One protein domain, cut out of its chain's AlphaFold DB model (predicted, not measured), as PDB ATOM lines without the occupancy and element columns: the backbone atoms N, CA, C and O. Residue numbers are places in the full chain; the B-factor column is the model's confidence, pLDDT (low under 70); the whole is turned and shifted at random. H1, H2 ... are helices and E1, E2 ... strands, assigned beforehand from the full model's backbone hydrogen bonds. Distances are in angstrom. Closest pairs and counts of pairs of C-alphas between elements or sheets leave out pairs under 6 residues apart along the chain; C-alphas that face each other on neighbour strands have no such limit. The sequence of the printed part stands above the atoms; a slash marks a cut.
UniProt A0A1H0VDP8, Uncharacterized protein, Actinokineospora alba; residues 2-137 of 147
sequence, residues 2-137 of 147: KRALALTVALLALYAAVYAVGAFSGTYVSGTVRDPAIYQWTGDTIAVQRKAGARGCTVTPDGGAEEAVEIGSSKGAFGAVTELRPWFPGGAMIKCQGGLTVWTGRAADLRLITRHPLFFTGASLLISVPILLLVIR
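AT A GLANCE: This is residues 2 to 137 of the 147 residues of an uncharacterized protein of Actinokineospora alba (UniProt A0A1H0VDP8). A sandwich of two four-stranded sheets makes a head at one end of a rod, and two long helices, H1 and H3, run side by side in opposite ways as its stalk, with the short helix H2 packed on the sheet E1 E8 E3 E6 between head and stalk. The head is a jelly roll, one long hairpin wound over both sheets, pairing E1 with E8, E2 with E7, E3 with E6 and E4 with E5. The printed part has 136 residues, with three named helices and eight named strands in the order H1 E1 E2 E3 E4 E5 E6 E7 E8 H2 H3, and its class is mixed, helices and strands. Both sheets, in the orders E1 E8 E3 E6 and E2 E7 E4 E5, are antiparallel. The whole is loose, with a radius of gyration of the C-alphas of 19.0 A and spans of 65 by 31 by 20 A.

HOW THE PARTS SIT: One sheet runs E1, residues 27 to 29, E8, residues 100 to 104, E3, residues 46 to 50, and E6, residues 81 to 84. Within hydrogen-bond range are N 29 and O 100 at 2.8 A, N 47 and O 103 at 2.9 A, and N 48 and O 82 at 2.8 A. The other runs E2, residues 37 to 41, E7, residues 92 to 97, E4, residues 55 to 61, and E5, residues 67 to 69; E4 and E5 form a hairpin. Here N 39 and O 94 at 2.9 A, N 58 and O 95 at 2.8 A, and N 59 and O 67 at 2.8 A are within range. The facing parts of the sheets are 10.0 A centre to centre, their best planes 14 degrees apart. H2, residues 106 to 115, is on the first sheet, making two layers, a helix on one face of a sheet, at a height over the sheet of 8.5 A; its closest C-alphas to E3 are Ala 108 and Ala 47, 4.7 A apart. H1, residues 2 to 24, touches H2 with residues 18 to 23 alone, the closest C-alphas being Gly 22 and Arg 111, 4.2 A apart. H3, residues 117 to 137, touches H1 at a shallow tilt of 20 degrees, opposite ways, the closest C-alphas being Leu 126 and Thr 8, 6.7 A apart. Every O i to N i+4 pair is within hydrogen-bond range in H1 and H2, and 15 of 17 are in H3.

IN THESE COORDINATES: H1 begins at C-alpha 2 (-66.338, 26.038, -47.453) and is 32.4 A long. E4, the longest strand, measures 19.4 A. H3 is 30.2 A long and ends at C-alpha 137 (-77.048, 33.847, -41.754).

THE WHOLE: The C-alphas of Gly 63 and Arg 137 are the farthest apart, 66.1 A. Residues 131 to 137 of H3 stand free. The printed part has no cut; the link E5 to E6 is long, with 11 residues. Mean pLDDT of the printed part is 85.2, and residues 72 to 79 are under 70.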
ATOM      1  N   LYS A   2     -67.439  27.021 -47.578       75.19
ATOM      2  CA  LYS A   2     -66.338  26.038 -47.453       75.19
ATOM      3  C   LYS A   2     -64.943  26.674 -47.286       75.19
ATOM      4  O   LYS A   2     -64.211  26.282 -46.391       75.19
ATOM      5  N   ARG A   3     -64.620  27.717 -48.068       80.50
ATOM      6  CA  ARG A   3     -63.337  28.450 -47.970       80.50
ATOM      7  C   ARG A   3     -63.150  29.202 -46.643       80.50
ATOM      8  O   ARG A   3     -62.068  29.164 -46.081       80.50
ATOM      9  N   ALA A   4     -64.206  29.839 -46.130       76.38
ATOM     10  CA  ALA A   4     -64.151  30.562 -44.856       76.38
ATOM     11  C   ALA A   4     -63.982  29.600 -43.669       76.38
ATOM     12  O   ALA A   4     -63.170  29.853 -42.793       76.38
ATOM     13  N   LEU A   5     -64.686  28.462 -43.692       80.75
ATOM     14  CA  LEU A   5     -64.527  27.410 -42.688       80.75
ATOM     15  C   LEU A   5     -63.111  26.815 -42.719       80.75
ATOM     16  O   LEU A   5     -62.493  26.672 -41.672       80.75
ATOM     17  N   ALA A   6     -62.583  26.518 -43.911       85.62
ATOM     18  CA  ALA A   6     -61.223  26.005 -44.068       85.62
ATOM     19  C   ALA A   6     -60.168  26.988 -43.531       85.62
ATOM     20  O   ALA A   6     -59.250  26.567 -42.833       85.62
ATOM     21  N   LEU A   7     -60.334  28.292 -43.787       88.25
ATOM     22  CA  LEU A   7     -59.450  29.331 -43.256       88.25
ATOM     23  C   LEU A   7     -59.505  29.392 -41.722       88.25
ATOM     24  O   LEU A   7     -58.463  29.407 -41.077       88.25
ATOM     25  N   THR A   8     -60.703  29.391 -41.128       87.19
ATOM     26  CA  THR A   8     -60.861  29.390 -39.665       87.19
ATOM     27  C   THR A   8     -60.198  28.169 -39.036       87.19
ATOM     28  O   THR A   8     -59.478  28.308 -38.052       87.19
ATOM     29  N   VAL A   9     -60.396  26.979 -39.612       87.94
ATOM     30  CA  VAL A   9     -59.776  25.743 -39.115       87.94
ATOM     31  C   VAL A   9     -58.253  25.808 -39.231       87.94
ATOM     32  O   VAL A   9     -57.566  25.465 -38.274       87.94
ATOM     33  N   ALA A  10     -57.717  26.303 -40.351       91.00
ATOM     34  CA  ALA A  10     -56.276  26.479 -40.526       91.00
ATOM     35  C   ALA A  10     -55.682  27.462 -39.501       91.00
ATOM     36  O   ALA A  10     -54.639  27.183 -38.914       91.00
ATOM     37  N   LEU A  11     -56.367  28.580 -39.228       90.75
ATOM     38  CA  LEU A  11     -55.944  29.550 -38.214       90.75
ATOM     39  C   LEU A  11     -55.990  28.958 -36.801       90.75
ATOM     40  O   LEU A  11     -55.053  29.157 -36.034       90.75
ATOM     41  N   LEU A  12     -57.030  28.192 -36.462       89.81
ATOM     42  CA  LEU A  12     -57.113  27.498 -35.173       89.81
ATOM     43  C   LEU A  12     -56.009  26.450 -35.016       89.81
ATOM     44  O   LEU A  12     -55.400  26.366 -33.952       89.81
ATOM     45  N   ALA A  13     -55.712  25.688 -36.072       92.12
ATOM     46  CA  ALA A  13     -54.615  24.727 -36.073       92.12
ATOM     47  C   ALA A  13     -53.259  25.420 -35.871       92.12
ATOM     48  O   ALA A  13     -52.444  24.950 -35.080       92.12
ATOM     49  N   LEU A  14     -53.041  26.572 -36.516       91.56
ATOM     50  CA  LEU A  14     -51.836  27.379 -36.318       91.56
ATOM     51  C   LEU A  14     -51.730  27.895 -34.876       91.56
ATOM     52  O   LEU A  14     -50.674  27.770 -34.260       91.56
ATOM     53  N   TYR A  15     -52.821  28.422 -34.312       90.56
ATOM     54  CA  TYR A  15     -52.876  28.846 -32.909       90.56
ATOM     55  C   TYR A  15     -52.550  27.694 -31.953       90.56
ATOM     56  O   TYR A  15     -51.759  27.867 -31.025       90.56
ATOM     57  N   ALA A  16     -53.121  26.513 -32.193       89.50
ATOM     58  CA  ALA A  16     -52.860  25.322 -31.395       89.50
ATOM     59  C   ALA A  16     -51.396  24.870 -31.506       89.50
ATOM     60  O   ALA A  16     -50.788  24.544 -30.489       89.50
ATOM     61  N   ALA A  17     -50.811  24.906 -32.707       91.19
ATOM     62  CA  ALA A  17     -49.406  24.574 -32.925       91.19
ATOM     63  C   ALA A  17     -48.473  25.549 -32.190       91.19
ATOM     64  O   ALA A  17     -47.586  25.117 -31.459       91.19
ATOM     65  N   VAL A  18     -48.715  26.858 -32.311       90.12
ATOM     66  CA  VAL A  18     -47.962  27.900 -31.593       90.12
ATOM     67  C   VAL A  18     -48.059  27.705 -30.080       90.12
ATOM     68  O   VAL A  18     -47.040  27.731 -29.387       90.12
ATOM     69  N   TYR A  19     -49.265  27.448 -29.565       89.19
ATOM     70  CA  TYR A  19     -49.478  27.161 -28.149       89.19
ATOM     71  C   TYR A  19     -48.728  25.906 -27.696       89.19
ATOM     72  O   TYR A  19     -48.068  25.935 -26.659       89.19
ATOM     73  N   ALA A  20     -48.790  24.819 -28.470       89.00
ATOM     74  CA  ALA A  20     -48.109  23.570 -28.149       89.00
ATOM     75  C   ALA A  20     -46.588  23.758 -28.103       89.00
ATOM     76  O   ALA A  20     -45.955  23.354 -27.130       89.00
ATOM     77  N   VAL A  21     -46.007  24.437 -29.097       88.44
ATOM     78  CA  VAL A  21     -44.571  24.738 -29.095       88.44
ATOM     79  C   VAL A  21     -44.215  25.568 -27.866       88.44
ATOM     80  O   VAL A  21     -43.333  25.170 -27.111       88.44
ATOM     81  N   GLY A  22     -44.935  26.658 -27.592       86.81
ATOM     82  CA  GLY A  22     -44.694  27.471 -26.400       86.81
ATOM     83  C   GLY A  22     -44.837  26.678 -25.095       86.81
ATOM     84  O   GLY A  22     -44.044  26.845 -24.178       86.81
ATOM     85  N   ALA A  23     -45.812  25.775 -24.985       86.19
ATOM     86  CA  ALA A  23     -46.062  25.017 -23.762       86.19
ATOM     87  C   ALA A  23     -45.050  23.887 -23.510       86.19
ATOM     88  O   ALA A  23     -44.690  23.665 -22.353       86.19
ATOM     89  N   PHE A  24     -44.599  23.194 -24.560       88.31
ATOM     90  CA  PHE A  24     -43.881  21.917 -24.438       88.31
ATOM     91  C   PHE A  24     -42.406  21.955 -24.856       88.31
ATOM     92  O   PHE A  24     -41.695  20.994 -24.598       88.31
ATOM     93  N   SER A  25     -41.917  23.046 -25.449       91.06
ATOM     94  CA  SER A  25     -40.492  23.180 -25.823       91.06
ATOM     95  C   SER A  25     -39.555  23.522 -24.657       91.06
ATOM     96  O   SER A  25     -38.355  23.679 -24.861       91.06
ATOM     97  N   GLY A  26     -40.088  23.663 -23.442       88.56
ATOM     98  CA  GLY A  26     -39.307  24.040 -22.271       88.56
ATOM     99  C   GLY A  26     -38.519  22.867 -21.697       88.56
ATOM    100  O   GLY A  26     -39.032  21.755 -21.579       88.56
ATOM    101  N   THR A  27     -37.295  23.130 -21.263       90.62
ATOM    102  CA  THR A  27     -36.472  22.177 -20.520       90.62
ATOM    103  C   THR A  27     -36.829  22.247 -19.042       90.62
ATOM    104  O   THR A  27     -36.745  23.310 -18.425       90.62
ATOM    105  N   TYR A  28     -37.243  21.121 -18.460       89.44
ATOM    106  CA  TYR A  28     -37.426  21.014 -17.015       89.44
ATOM    107  C   TYR A  28     -36.103  20.640 -16.348       89.44
ATOM    108  O   TYR A  28     -35.491  19.634 -16.697       89.44
ATOM    109  N   VAL A  29     -35.695  21.439 -15.369       87.94
ATOM    110  CA  VAL A  29     -34.539  21.190 -14.514       87.94
ATOM    111  C   VAL A  29     -35.051  21.034 -13.094       87.94
ATOM    112  O   VAL A  29     -35.791  21.880 -12.591       87.94
ATOM    113  N   SER A  30     -34.688  19.932 -12.448       87.75
ATOM    114  CA  SER A  30     -35.067  19.660 -11.066       87.75
ATOM    115  C   SER A  30     -33.856  19.792 -10.166       87.75
ATOM    116  O   SER A  30     -32.766  19.364 -10.527       87.75
ATOM    117  N   GLY A  31     -34.082  20.328  -8.978       82.31
ATOM    118  CA  GLY A  31     -33.086  20.405  -7.928       82.31
ATOM    119  C   GLY A  31     -33.741  20.320  -6.566       82.31
ATOM    120  O   GLY A  31     -34.965  20.319  -6.422       82.31
ATOM    121  N   THR A  32     -32.908  20.265  -5.547       81.75
ATOM    122  CA  THR A  32     -33.275  20.300  -4.138       81.75
ATOM    123  C   THR A  32     -32.581  21.484  -3.466       81.75
ATOM    124  O   THR A  32     -31.863  22.249  -4.102       81.75
ATOM    125  N   VAL A  33     -32.804  21.667  -2.166       77.62
ATOM    126  CA  VAL A  33     -32.080  22.691  -1.394       77.62
ATOM    127  C   VAL A  33     -30.595  22.333  -1.247       77.62
ATOM    128  O   VAL A  33     -29.762  23.229  -1.199       77.62
ATOM    129  N   ARG A  34     -30.261  21.035  -1.178       80.81
ATOM    130  CA  ARG A  34     -28.874  20.554  -1.030       80.81
ATOM    131  C   ARG A  34     -28.137  20.434  -2.362       80.81
ATOM    132  O   ARG A  34     -26.918  20.522  -2.372       80.81
ATOM    133  N   ASP A  35     -28.880  20.230  -3.443       83.25
ATOM    134  CA  ASP A  35     -28.356  20.061  -4.795       83.25
ATOM    135  C   ASP A  35     -29.224  20.876  -5.769       83.25
ATOM    136  O   ASP A  35     -30.264  20.379  -6.216       83.25
ATOM    137  N   PRO A  36     -28.924  22.172  -5.968       84.00
ATOM    138  CA  PRO A  36     -29.792  23.089  -6.700       84.00
ATOM    139  C   PRO A  36     -29.908  22.716  -8.181       84.00
ATOM    140  O   PRO A  36     -29.000  22.152  -8.778       84.00
ATOM    141  N   ALA A  37     -31.029  23.086  -8.799       86.12
ATOM    142  CA  ALA A  37     -31.236  22.953 -10.233       86.12
ATOM    143  C   ALA A  37     -30.264  23.880 -10.956       86.12
ATOM    144  O   ALA A  37     -30.344  25.099 -10.782       86.12
ATOM    145  N   ILE A  38     -29.378  23.300 -11.763       90.00
ATOM    146  CA  ILE A  38     -28.392  24.034 -12.552       90.00
ATOM    147  C   ILE A  38     -28.820  24.034 -14.017       90.00
ATOM    148  O   ILE A  38     -29.057  22.980 -14.605       90.00
ATOM    149  N   TYR A  39     -28.899  25.220 -14.610       91.50
ATOM    150  CA  TYR A  39     -29.161  25.396 -16.032       91.50
ATOM    151  C   TYR A  39     -28.080  26.262 -16.673       91.50
ATOM    152  O   TYR A  39     -27.837  27.379 -16.215       91.50
ATOM    153  N   GLN A  40     -27.463  25.764 -17.747       92.69
ATOM    154  CA  GLN A  40     -26.510  26.544 -18.530       92.69
ATOM    155  C   GLN A  40     -27.270  27.462 -19.489       92.69
ATOM    156  O   GLN A  40     -28.000  27.011 -20.371       92.69
ATOM    157  N   TRP A  41     -27.082  28.758 -19.311       91.00
ATOM    158  CA  TRP A  41     -27.655  29.814 -20.119       91.00
ATOM    159  C   TRP A  41     -26.629  30.286 -21.154       91.00
ATOM    160  O   TRP A  41     -25.551  30.749 -20.814       91.00
ATOM    161  N   THR A  42     -26.966  30.178 -22.437       87.31
ATOM    162  CA  THR A  42     -26.076  30.511 -23.563       87.31
ATOM    163  C   THR A  42     -26.033  31.999 -23.937       87.31
ATOM    164  O   THR A  42     -25.404  32.339 -24.932       87.31
ATOM    165  N   GLY A  43     -26.693  32.878 -23.173       78.56
ATOM    166  CA  GLY A  43     -26.688  34.327 -23.420       78.56
ATOM    167  C   GLY A  43     -27.814  34.864 -24.309       78.56
ATOM    168  O   GLY A  43     -27.808  36.044 -24.630       78.56
ATOM    169  N   ASP A  44     -28.795  34.046 -24.701       87.38
ATOM    170  CA  ASP A  44     -30.003  34.515 -25.409       87.38
ATOM    171  C   ASP A  44     -31.106  34.967 -24.438       87.38
ATOM    172  O   ASP A  44     -31.036  34.709 -23.244       87.38
ATOM    173  N   THR A  45     -32.194  35.578 -24.909       89.00
ATOM    174  CA  THR A  45     -33.380  35.763 -24.052       89.00
ATOM    175  C   THR A  45     -33.918  34.410 -23.577       89.00
ATOM    176  O   THR A  45     -34.037  33.459 -24.363       89.00
ATOM    177  N   ILE A  46     -34.292  34.332 -22.298       92.12
ATOM    178  CA  ILE A  46     -34.952  33.156 -21.729       92.12
ATOM    179  C   ILE A  46     -36.262  33.521 -21.052       92.12
ATOM    180  O   ILE A  46     -36.436  34.604 -20.492       92.12
ATOM    181  N   ALA A  47     -37.184  32.570 -21.066       91.81
ATOM    182  CA  ALA A  47     -38.386  32.614 -20.259       91.81
ATOM    183  C   ALA A  47     -38.284  31.517 -19.207       91.81
ATOM    184  O   ALA A  47     -37.900  30.386 -19.507       91.81
ATOM    185  N   VAL A  48     -38.635  31.840 -17.970       90.50
ATOM    186  CA  VAL A  48     -38.464  30.938 -16.841       90.50
ATOM    187  C   VAL A  48     -39.758  30.811 -16.061       90.50
ATOM    188  O   VAL A  48     -40.394  31.797 -15.705       90.50
ATOM    189  N   GLN A  49     -40.147  29.576 -15.762       88.94
ATOM    190  CA  GLN A  49     -41.280  29.265 -14.904       88.94
ATOM    191  C   GLN A  49     -40.816  28.487 -13.681       88.94
ATOM    192  O   GLN A  49     -40.277  27.384 -13.786       88.94
ATOM    193  N   ARG A  50     -41.129  29.029 -12.507       84.94
ATOM    194  CA  ARG A  50     -40.939  28.343 -11.231       84.94
ATOM    195  C   ARG A  50     -41.912  27.161 -11.104       84.94
ATOM    196  O   ARG A  50     -43.107  27.311 -11.381       84.94
ATOM    197  N   LYS A  51     -41.426  26.000 -10.655       82.06
ATOM    198  CA  LYS A  51     -42.265  24.853 -10.261       82.06
ATOM    199  C   LYS A  51     -42.381  24.750  -8.740       82.06
ATOM    200  O   LYS A  51     -41.786  25.529  -7.994       82.06
ATOM    201  N   ALA A  52     -43.219  23.827  -8.270       72.12
ATOM    202  CA  ALA A  52     -43.434  23.622  -6.844       72.12
ATOM    203  C   ALA A  52     -42.102  23.368  -6.117       72.12
ATOM    204  O   ALA A  52     -41.253  22.624  -6.600       72.12
ATOM    205  N   GLY A  53     -41.916  24.032  -4.975       72.19
ATOM    206  CA  GLY A  53     -40.695  23.926  -4.177       72.19
ATOM    207  C   GLY A  53     -39.534  24.812  -4.630       72.19
ATOM    208  O   GLY A  53     -38.560  24.896  -3.887       72.19
ATOM    209  N   ALA A  54     -39.625  25.512  -5.771       75.50
ATOM    210  CA  ALA A  54     -38.514  26.350  -6.203       75.50
ATOM    211  C   ALA A  54     -38.398  27.686  -5.463       75.50
ATOM    212  O   ALA A  54     -39.407  28.357  -5.224       75.50
ATOM    213  N   ARG A  55     -37.174  28.059  -5.070       79.69
ATOM    214  CA  ARG A  55     -36.823  29.257  -4.284       79.69
ATOM    215  C   ARG A  55     -35.386  29.701  -4.570       79.69
ATOM    216  O   ARG A  55     -34.595  28.904  -5.055       79.69
ATOM    217  N   GLY A  56     -35.083  30.962  -4.244       80.50
ATOM    218  CA  GLY A  56     -33.716  31.498  -4.216       80.50
ATOM    219  C   GLY A  56     -32.928  31.196  -5.485       80.50
ATOM    220  O   GLY A  56     -32.047  30.344  -5.458       80.50
ATOM    221  N   CYS A  57     -33.300  31.841  -6.589       87.31
ATOM    222  CA  CYS A  57     -32.582  31.687  -7.844       87.31
ATOM    223  C   CYS A  57     -31.441  32.699  -7.931       87.31
ATOM    224  O   CYS A  57     -31.623  33.869  -7.595       87.31
ATOM    225  N   THR A  58     -30.295  32.254  -8.418       92.69
ATOM    226  CA  THR A  58     -29.129  33.084  -8.691       92.69
ATOM    227  C   THR A  58     -28.633  32.832 -10.106       92.69
ATOM    228  O   THR A  58     -28.867  31.771 -10.691       92.69
ATOM    229  N   VAL A  59     -27.990  33.840 -10.683       93.25
ATOM    230  CA  VAL A  59     -27.346  33.767 -11.992       93.25
ATOM    231  C   VAL A  59     -25.884  34.129 -11.818       93.25
ATOM    232  O   VAL A  59     -25.552  35.126 -11.187       93.25
ATOM    233  N   THR A  60     -25.007  33.307 -12.376       95.19
ATOM    234  CA  THR A  60     -23.561  33.515 -12.362       95.19
ATOM    235  C   THR A  60     -23.066  33.574 -13.803       95.19
ATOM    236  O   THR A  60     -23.017  32.526 -14.446       95.19
ATOM    237  N   PRO A  61     -22.735  34.758 -14.342       94.56
ATOM    238  CA  PRO A  61     -22.136  34.883 -15.669       94.56
ATOM    239  C   PRO A  61     -20.774  34.193 -15.762       94.56
ATOM    240  O   PRO A  61     -20.052  34.120 -14.765       94.56
ATOM    241  N   ASP A  62     -20.395  33.745 -16.958       91.00
ATOM    242  CA  ASP A  62     -19.087  33.140 -17.228       91.00
ATOM    243  C   ASP A  62     -17.978  34.202 -17.045       91.00
ATOM    244  O   ASP A  62     -17.631  34.943 -17.963       91.00
ATOM    245  N   GLY A  63     -17.451  34.327 -15.821       86.62
ATOM    246  CA  GLY A  63     -16.470  35.351 -15.427       86.62
ATOM    247  C   GLY A  63     -17.042  36.545 -14.647       86.62
ATOM    248  O   GLY A  63     -16.314  37.500 -14.384       86.62
ATOM    249  N   GLY A  64     -18.324  36.502 -14.273       88.69
ATOM    250  CA  GLY A  64     -18.985  37.521 -13.455       88.69
ATOM    251  C   GLY A  64     -19.205  37.098 -12.001       88.69
ATOM    252  O   GLY A  64     -18.939  35.962 -11.606       88.69
ATOM    253  N   ALA A  65     -19.725  38.029 -11.199       90.38
ATOM    254  CA  ALA A  65     -20.195  37.735  -9.850       90.38
ATOM    255  C   ALA A  65     -21.592  37.096  -9.883       90.38
ATOM    256  O   ALA A  65     -22.394  37.362 -10.778       90.38
ATOM    257  N   GLU A  66     -21.881  36.258  -8.891       93.50
ATOM    258  CA  GLU A  66     -23.212  35.691  -8.692       93.50
ATOM    259  C   GLU A  66     -24.199  36.774  -8.233       93.50
ATOM    260  O   GLU A  66     -23.924  37.515  -7.290       93.50
ATOM    261  N   GLU A  67     -25.361  36.839  -8.882       91.88
ATOM    262  CA  GLU A  67     -26.420  37.799  -8.579       91.88
ATOM    263  C   GLU A  67     -27.749  37.079  -8.329       91.88
ATOM    264  O   GLU A  67     -28.120  36.139  -9.038       91.88
ATOM    265  N   ALA A  68     -28.481  37.507  -7.301       90.50
ATOM    266  CA  ALA A  68     -29.795  36.959  -6.998       90.50
ATOM    267  C   ALA A  68     -30.840  37.508  -7.973       90.50
ATOM    268  O   ALA A  68     -30.959  38.716  -8.152       90.50
ATOM    269  N   VAL A  69     -31.645  36.617  -8.555       87.69
ATOM    270  CA  VAL A  69     -32.714  36.990  -9.482       87.69
ATOM    271  C   VAL A  69     -34.073  36.555  -8.973       87.69
ATOM    272  O   VAL A  69     -34.291  35.440  -8.482       87.69
ATOM    273  N   GLU A  70     -35.039  37.442  -9.147       81.69
ATOM    274  CA  GLU A  70     -36.401  37.174  -8.738       81.69
ATOM    275  C   GLU A  70     -37.177  36.476  -9.858       81.69
ATOM    276  O   GLU A  70     -37.809  37.085 -10.718       81.69
ATOM    277  N   ILE A  71     -37.130  35.144  -9.845       79.81
ATOM    278  CA  ILE A  71     -37.908  34.318 -10.771       79.81
ATOM    279  C   ILE A  71     -39.277  34.056 -10.159       79.81
ATOM    280  O   ILE A  71     -39.427  33.195  -9.281       79.81
ATOM    281  N   GLY A  72     -40.263  34.813 -10.631       67.81
ATOM    282  CA  GLY A  72     -41.633  34.783 -10.144       67.81
ATOM    283  C   GLY A  72     -41.772  35.369  -8.737       67.81
ATOM    284  O   GLY A  72     -41.744  34.641  -7.747       67.81
ATOM    285  N   SER A  73     -42.023  36.670  -8.664       53.00
ATOM    286  CA  SER A  73     -42.774  37.313  -7.579       53.00
ATOM    287  C   SER A  73     -43.726  38.318  -8.239       53.00
ATOM    288  O   SER A  73     -43.505  38.732  -9.367       53.00
ATOM    289  N   SER A  74     -44.881  38.692  -7.713       40.06
ATOM    290  CA  SER A  74     -45.377  38.784  -6.351       40.06
ATOM    291  C   SER A  74     -46.875  38.430  -6.384       40.06
ATOM    292  O   SER A  74     -47.548  38.734  -7.364       40.06
ATOM    293  N   LYS A  75     -47.416  37.819  -5.319       39.09
ATOM    294  CA  LYS A  75     -48.837  37.406  -5.167       39.09
ATOM    295  C   LYS A  75     -49.290  36.181  -5.997       39.09
ATOM    296  O   LYS A  75     -50.077  36.273  -6.928       39.09
ATOM    297  N   GLY A  76     -48.877  34.989  -5.564       38.44
ATOM    298  CA  GLY A  76     -49.770  33.815  -5.545       38.44
ATOM    299  C   GLY A  76     -49.934  32.943  -6.798       38.44
ATOM    300  O   GLY A  76     -50.511  31.866  -6.676       38.44
ATOM    301  N   ALA A  77     -49.423  33.305  -7.977       48.09
ATOM    302  CA  ALA A  77     -49.590  32.447  -9.156       48.09
ATOM    303  C   ALA A  77     -48.421  31.458  -9.324       48.09
ATOM    304  O   ALA A  77     -47.438  31.744 -10.014       48.09
ATOM    305  N   PHE A  78     -48.537  30.258  -8.741       52.25
ATOM    306  CA  PHE A  78     -47.773  29.103  -9.227       52.25
ATOM    307  C   PHE A  78     -47.903  29.035 -10.758       52.25
ATOM    308  O   PHE A  78     -49.008  29.010 -11.298       52.25
ATOM    309  N   GLY A  79     -46.774  29.039 -11.473       60.72
ATOM    310  CA  GLY A  79     -46.767  29.004 -12.934       60.72
ATOM    311  C   GLY A  79     -46.706  30.359 -13.653       60.72
ATOM    312  O   GLY A  79     -46.872  30.371 -14.879       60.72
ATOM    313  N   ALA A  80     -46.426  31.470 -12.966       77.06
ATOM    314  CA  ALA A  80     -45.984  32.697 -13.635       77.06
ATOM    315  C   ALA A  80     -44.705  32.436 -14.460       77.06
ATOM    316  O   ALA A  80     -43.848  31.647 -14.055       77.06
ATOM    317  N   VAL A  81     -44.624  33.046 -15.643       85.69
ATOM    318  CA  VAL A  81     -43.448  32.987 -16.520       85.69
ATOM    319  C   VAL A  81     -42.763  34.347 -16.444       85.69
ATOM    320  O   VAL A  81     -43.420  35.359 -16.676       85.69
ATOM    321  N   THR A  82     -41.477  34.360 -16.120       88.25
ATOM    322  CA  THR A  82     -40.639  35.559 -16.041       88.25
ATOM    323  C   THR A  82     -39.684  35.571 -17.229       88.25
ATOM    324  O   THR A  82     -39.013  34.575 -17.486       88.25
ATOM    325  N   GLU A  83     -39.635  36.680 -17.960       90.94
ATOM    326  CA  GLU A  83     -38.602  36.931 -18.970       90.94
ATOM    327  C   GLU A  83     -37.318  37.374 -18.260       90.94
ATOM    328  O   GLU A  83     -37.357  38.289 -17.440       90.94
ATOM    329  N   LEU A  84     -36.192  36.731 -18.570       88.81
ATOM    330  CA  LEU A  84     -34.869  37.186 -18.157       88.81
ATOM    331  C   LEU A  84     -34.065  37.520 -19.411       88.81
ATOM    332  O   LEU A  84     -33.905  36.689 -20.309       88.81
ATOM    333  N   ARG A  85     -33.562  38.753 -19.458       89.19
ATOM    334  CA  ARG A  85     -32.641  39.214 -20.496       89.19
ATOM    335  C   ARG A  85     -31.220  39.186 -19.944       89.19
ATOM    336  O   ARG A  85     -31.044  39.549 -18.783       89.19
ATOM    337  N   PRO A  86     -30.228  38.770 -20.738       88.62
ATOM    338  CA  PRO A  86     -28.837  38.772 -20.308       88.62
ATOM    339  C   PRO A  86     -28.379  40.218 -20.046       88.62
ATOM    340  O   PRO A  86     -28.564  41.099 -20.884       88.62
ATOM    341  N   TRP A  87     -27.787  40.467 -18.878       89.81
ATOM    342  CA  TRP A  87     -27.117  41.739 -18.537       89.81
ATOM    343  C   TRP A  87     -25.589  41.631 -18.613       89.81
ATOM    344  O   TRP A  87     -24.863  42.555 -18.253       89.81
ATOM    345  N   PHE A  88     -25.108  40.486 -19.076       88.62
ATOM    346  CA  PHE A  88     -23.710  40.105 -19.175       88.62
ATOM    347  C   PHE A  88     -23.415  39.637 -20.607       88.62
ATOM    348  O   PHE A  88     -24.325  39.189 -21.311       88.62
ATOM    349  N   PRO A  89     -22.155  39.731 -21.058       85.75
ATOM    350  CA  PRO A  89     -21.731  39.112 -22.304       85.75
ATOM    351  C   PRO A  89     -21.524  37.600 -22.121       85.75
ATOM    352  O   PRO A  89     -21.043  37.158 -21.081       85.75
ATOM    353  N   GLY A  90     -21.821  36.808 -23.153       88.38
ATOM    354  CA  GLY A  90     -21.557  35.365 -23.157       88.38
ATOM    355  C   GLY A  90     -22.590  34.540 -22.384       88.38
ATOM    356  O   GLY A  90     -23.775  34.869 -22.372       88.38
ATOM    357  N   GLY A  91     -22.143  33.428 -21.800       91.94
ATOM    358  CA  GLY A  91     -22.995  32.509 -21.054       91.94
ATOM    359  C   GLY A  91     -23.124  32.863 -19.573       91.94
ATOM    360  O   GLY A  91     -22.404  33.698 -19.027       91.94
ATOM    361  N   ALA A  92     -24.071  32.209 -18.917       93.88
ATOM    362  CA  ALA A  92     -24.211  32.203 -17.474       93.88
ATOM    363  C   ALA A  92     -24.741  30.859 -16.994       93.88
ATOM    364  O   ALA A  92     -25.287  30.061 -17.748       93.88
ATOM    365  N   MET A  93     -24.657  30.636 -15.696       93.88
ATOM    366  CA  MET A  93     -25.265  29.510 -15.020       93.88
ATOM    367  C   MET A  93     -26.394  30.013 -14.128       93.88
ATOM    368  O   MET A  93     -26.193  30.899 -13.302       93.88
ATOM    369  N   ILE A  94     -27.577  29.427 -14.272       91.56
ATOM    370  CA  ILE A  94     -28.715  29.683 -13.393       91.56
ATOM    371  C   ILE A  94     -28.765  28.569 -12.365       91.56
ATOM    372  O   ILE A  94     -28.815  27.392 -12.726       91.56
ATOM    373  N   LYS A  95     -28.785  28.940 -11.088       91.75
ATOM    374  CA  LYS A  95     -28.971  28.023  -9.969       91.75
ATOM    375  C   LYS A  95     -30.258  28.369  -9.254       91.75
ATOM    376  O   LYS A  95     -30.447  29.503  -8.842       91.75
ATOM    377  N   CYS A  96     -31.139  27.399  -9.070       88.56
ATOM    378  CA  CYS A  96     -32.348  27.571  -8.272       88.56
ATOM    379  C   CYS A  96     -32.474  26.423  -7.282       88.56
ATOM    380  O   CYS A  96     -32.258  25.266  -7.634       88.56
ATOM    381  N   GLN A  97     -32.905  26.697  -6.055       88.31
ATOM    382  CA  GLN A  97     -33.392  25.618  -5.197       88.31
ATOM    383  C   GLN A  97     -34.717  25.136  -5.796       88.31
ATOM    384  O   GLN A  97     -35.534  25.978  -6.154       88.31
ATOM    385  N   GLY A  98     -34.948  23.826  -5.908       86.00
ATOM    386  CA  GLY A  98     -36.200  23.255  -6.436       86.00
ATOM    387  C   GLY A  98     -36.299  23.180  -7.968       86.00
ATOM    388  O   GLY A  98     -35.310  23.302  -8.680       86.00
ATOM    389  N   GLY A  99     -37.511  22.927  -8.481       86.12
ATOM    390  CA  GLY A  99     -37.765  22.708  -9.911       86.12
ATOM    391  C   GLY A  99     -38.042  23.972 -10.739       86.12
ATOM    392  O   GLY A  99     -38.741  24.897 -10.319       86.12
ATOM    393  N   LEU A 100     -37.570  23.960 -11.978       88.50
ATOM    394  CA  LEU A 100     -37.532  25.074 -12.920       88.50
ATOM    395  C   LEU A 100     -37.920  24.567 -14.313       88.50
ATOM    396  O   LEU A 100     -37.476  23.502 -14.725       88.50
ATOM    397  N   THR A 101     -38.709  25.322 -15.074       91.25
ATOM    398  CA  THR A 101     -38.797  25.118 -16.529       91.25
ATOM    399  C   THR A 101     -38.246  26.339 -17.240       91.25
ATOM    400  O   THR A 101     -38.675  27.455 -16.945       91.25
ATOM    401  N   VAL A 102     -37.320  26.117 -18.169       91.75
ATOM    402  CA  VAL A 102     -36.656  27.163 -18.950       91.75
ATOM    403  C   VAL A 102     -36.987  26.987 -20.421       91.75
ATOM    404  O   VAL A 102     -36.963  25.876 -20.942       91.75
ATOM    405  N   TRP A 103     -37.272  28.091 -21.091       93.00
ATOM    406  CA  TRP A 103     -37.361  28.178 -22.541       93.00
ATOM    407  C   TRP A 103     -36.287  29.153 -23.028       93.00
ATOM    408  O   TRP A 103     -36.106  30.200 -22.410       93.00
ATOM    409  N   THR A 104     -35.608  28.832 -24.129       91.44
ATOM    410  CA  THR A 104     -34.542  29.654 -24.727       91.44
ATOM    411  C   THR A 104     -34.905  30.149 -26.122       91.44
ATOM    412  O   THR A 104     -35.627  29.482 -26.870       91.44
ATOM    413  N   GLY A 105     -34.398  31.329 -26.486       88.38
ATOM    414  CA  GLY A 105     -34.538  31.894 -27.829       88.38
ATOM    415  C   GLY A 105     -35.998  31.936 -28.291       88.38
ATOM    416  O   GLY A 105     -36.887  32.353 -27.555       88.38
ATOM    417  N   ARG A 106     -36.283  31.413 -29.492       88.88
ATOM    418  CA  ARG A 106     -37.649  31.409 -30.056       88.88
ATOM    419  C   ARG A 106     -38.681  30.695 -29.179       88.88
ATOM    420  O   ARG A 106     -39.853  31.061 -29.193       88.88
ATOM    421  N   ALA A 107     -38.275  29.665 -28.438       89.38
ATOM    422  CA  ALA A 107     -39.173  28.974 -27.520       89.38
ATOM    423  C   ALA A 107     -39.587  29.888 -26.354       89.38
ATOM    424  O   ALA A 107     -40.742  29.842 -25.925       89.38
ATOM    425  N   ALA A 108     -38.672  30.745 -25.884       90.75
ATOM    426  CA  ALA A 108     -38.958  31.758 -24.874       90.75
ATOM    427  C   ALA A 108     -39.991  32.764 -25.390       90.75
ATOM    428  O   ALA A 108     -41.015  32.976 -24.740       90.75
ATOM    429  N   ASP A 109     -39.780  33.292 -26.597       90.06
ATOM    430  CA  ASP A 109     -40.692  34.255 -27.224       90.06
ATOM    431  C   ASP A 109     -42.101  33.675 -27.384       90.06
ATOM    432  O   ASP A 109     -43.094  34.287 -26.985       90.06
ATOM    433  N   LEU A 110     -42.208  32.446 -27.903       91.12
ATOM    434  CA  LEU A 110     -43.494  31.764 -28.056       91.12
ATOM    435  C   LEU A 110     -44.168  31.521 -26.703       91.12
ATOM    436  O   LEU A 110     -45.388  31.663 -26.578       91.12
ATOM    437  N   ARG A 111     -43.397  31.184 -25.664       91.00
ATOM    438  CA  ARG A 111     -43.936  31.006 -24.314       91.00
ATOM    439  C   ARG A 111     -44.479  32.317 -23.743       91.00
ATOM    440  O   ARG A 111     -45.549  32.302 -23.136       91.00
ATOM    441  N   LEU A 112     -43.788  33.433 -23.950       88.81
ATOM    442  CA  LEU A 112     -44.234  34.751 -23.496       88.81
ATOM    443  C   LEU A 112     -45.488  35.206 -24.257       88.81
ATOM    444  O   LEU A 112     -46.479  35.589 -23.633       88.81
ATOM    445  N   ILE A 113     -45.507  35.052 -25.585       89.12
ATOM    446  CA  ILE A 113     -46.662  35.391 -26.431       89.12
ATOM    447  C   ILE A 113     -47.896  34.579 -26.030       89.12
ATOM    448  O   ILE A 113     -48.972  35.141 -25.835       89.12
ATOM    449  N   THR A 114     -47.754  33.264 -25.854       88.56
ATOM    450  CA  THR A 114     -48.875  32.367 -25.508       88.56
ATOM    451  C   THR A 114     -49.402  32.566 -24.087       88.56
ATOM    452  O   THR A 114     -50.489  32.092 -23.757       88.56
ATOM    453  N   ARG A 115     -48.657  33.280 -23.235       85.69
ATOM    454  CA  ARG A 115     -49.113  33.728 -21.914       85.69
ATOM    455  C   ARG A 115     -49.746  35.117 -21.935       85.69
ATOM    456  O   ARG A 115     -50.390  35.482 -20.952       85.69
ATOM    457  N   HIS A 116     -49.605  35.871 -23.022       84.62
ATOM    458  CA  HIS A 116     -50.152  37.213 -23.120       84.62
ATOM    459  C   HIS A 116     -51.685  37.179 -23.288       84.62
ATOM    460  O   HIS A 116     -52.192  36.398 -24.102       84.62
ATOM    461  N   PRO A 117     -52.458  38.047 -22.602       81.25
ATOM    462  CA  PRO A 117     -53.921  38.085 -22.724       81.25
ATOM    463  C   PRO A 117     -54.407  38.240 -24.169       81.25
ATOM    464  O   PRO A 117     -55.398  37.627 -24.567       81.25
ATOM    465  N   LEU A 118     -53.669  39.004 -24.983       85.25
ATOM    466  CA  LEU A 118     -54.003  39.224 -26.393       85.25
ATOM    467  C   LEU A 118     -54.048  37.924 -27.209       85.25
ATOM    468  O   LEU A 118     -54.904  37.784 -28.082       85.25
ATOM    469  N   PHE A 119     -53.189  36.951 -26.895       85.69
ATOM    470  CA  PHE A 119     -53.198  35.655 -27.572       85.69
ATOM    471  C   PHE A 119     -54.537  34.940 -27.364       85.69
ATOM    472  O   PHE A 119     -55.162  34.489 -28.327       85.69
ATOM    473  N   PHE A 120     -55.033  34.927 -26.124       83.19
ATOM    474  CA  PHE A 120     -56.333  34.341 -25.800       83.19
ATOM    475  C   PHE A 120     -57.489  35.123 -26.419       83.19
ATOM    476  O   PHE A 120     -58.391  34.505 -26.976       83.19
ATOM    477  N   THR A 121     -57.443  36.460 -26.416       85.56
ATOM    478  CA  THR A 121     -58.493  37.254 -27.081       85.56
ATOM    479  C   THR A 121     -58.571  36.967 -28.581       85.56
ATOM    480  O   THR A 121     -59.668  36.802 -29.113       85.56
ATOM    481  N   GLY A 122     -57.426  36.815 -29.258       84.25
ATOM    482  CA  GLY A 122     -57.379  36.447 -30.672       84.25
ATOM    483  C   GLY A 122     -57.984  35.065 -30.926       84.25
ATOM    484  O   GLY A 122     -58.834  34.915 -31.805       84.25
ATOM    485  N   ALA A 123     -57.632  34.075 -30.099       84.00
ATOM    486  CA  ALA A 123     -58.220  32.738 -30.173       84.00
ATOM    487  C   ALA A 123     -59.747  32.760 -29.949       84.00
ATOM    488  O   ALA A 123     -60.496  32.129 -30.696       84.00
ATOM    489  N   SER A 124     -60.234  33.535 -28.974       85.44
ATOM    490  CA  SER A 124     -61.669  33.691 -28.703       85.44
ATOM    491  C   SER A 124     -62.426  34.348 -29.859       85.44
ATOM    492  O   SER A 124     -63.548  33.941 -30.174       85.44
ATOM    493  N   LEU A 125     -61.830  35.335 -30.534       87.25
ATOM    494  CA  LEU A 125     -62.431  35.980 -31.705       87.25
ATOM    495  C   LEU A 125     -62.513  35.028 -32.903       87.25
ATOM    496  O   LEU A 125     -63.545  34.981 -33.573       87.25
ATOM    497  N   LEU A 126     -61.480  34.210 -33.128       86.31
ATOM    498  CA  LEU A 126     -61.472  33.210 -34.201       86.31
ATOM    499  C   LEU A 126     -62.583  32.164 -34.060       86.31
ATOM    500  O   LEU A 126     -63.031  31.625 -35.068       86.31
ATOM    501  N   ILE A 127     -63.048  31.896 -32.839       85.06
ATOM    502  CA  ILE A 127     -64.165  30.979 -32.579       85.06
ATOM    503  C   ILE A 127     -65.506  31.723 -32.641       85.06
ATOM    504  O   ILE A 127     -66.438  31.283 -33.313       85.06
ATOM    505  N   SER A 128     -65.620  32.860 -31.953       86.88
ATOM    506  CA  SER A 128     -66.905  33.547 -31.762       86.88
ATOM    507  C   SER A 128     -67.432  34.230 -33.029       86.88
ATOM    508  O   SER A 128     -68.620  34.109 -33.333       86.88
ATOM    509  N   VAL A 129     -66.571  34.880 -33.820       88.38
ATOM    510  CA  VAL A 129     -66.957  35.577 -35.061       88.38
ATOM    511  C   VAL A 129     -67.615  34.642 -36.092       88.38
ATOM    512  O   VAL A 129     -68.718  34.956 -36.552       88.38
ATOM    513  N   PRO A 130     -67.031  33.486 -36.469       84.50
ATOM    514  CA  PRO A 130     -67.663  32.597 -37.444       84.50
ATOM    515  C   PRO A 130     -68.965  31.976 -36.928       84.50
ATOM    516  O   PRO A 130     -69.889  31.793 -37.724       84.50
ATOM    517  N   ILE A 131     -69.082  31.706 -35.621       85.88
ATOM    518  CA  ILE A 131     -70.336  31.243 -35.008       85.88
ATOM    519  C   ILE A 131     -71.412  32.327 -35.128       85.88
ATOM    520  O   ILE A 131     -72.518  32.043 -35.593       85.88
ATOM    521  N   LEU A 132     -71.087  33.574 -34.784       88.62
ATOM    522  CA  LEU A 132     -72.017  34.698 -34.875       88.62
ATOM    523  C   LEU A 132     -72.496  34.915 -36.319       88.62
ATOM    524  O   LEU A 132     -73.694  35.047 -36.565       88.62
ATOM    525  N   LEU A 133     -71.582  34.862 -37.293       87.06
ATOM    526  CA  LEU A 133     -71.913  34.953 -38.719       87.06
ATOM    527  C   LEU A 133     -72.823  33.805 -39.182       87.06
ATOM    528  O   LEU A 133     -73.753  34.028 -39.964       87.06
ATOM    529  N   LEU A 134     -72.595  32.584 -38.688       86.62
ATOM    530  CA  LEU A 134     -73.462  31.429 -38.938       86.62
ATOM    531  C   LEU A 134     -74.874  31.645 -38.380       86.62
ATOM    532  O   LEU A 134     -75.850  31.362 -39.077       86.62
ATOM    533  N   VAL A 135     -74.990  32.178 -37.160       88.19
ATOM    534  CA  VAL A 135     -76.277  32.488 -36.518       88.19
ATOM    535  C   VAL A 135     -77.026  33.582 -37.283       88.19
ATOM    536  O   VAL A 135     -78.202  33.399 -37.599       88.19
ATOM    537  N   ILE A 136     -76.354  34.679 -37.650       88.38
ATOM    538  CA  ILE A 136     -76.946  35.778 -38.434       88.38
ATOM    539  C   ILE A 136     -77.455  35.259 -39.780       88.38
ATOM    540  O   ILE A 136     -78.583  35.553 -40.179       88.38
ATOM    541  N   ARG A 137     -76.654  34.443 -40.474       87.81
ATOM    542  CA  ARG A 137     -77.048  33.847 -41.754       87.81
ATOM    543  C   ARG A 137     -78.246  32.911 -41.605       87.81
ATOM    544  O   ARG A 137     -79.145  32.957 -42.439       87.81
TER     545      ARG A 137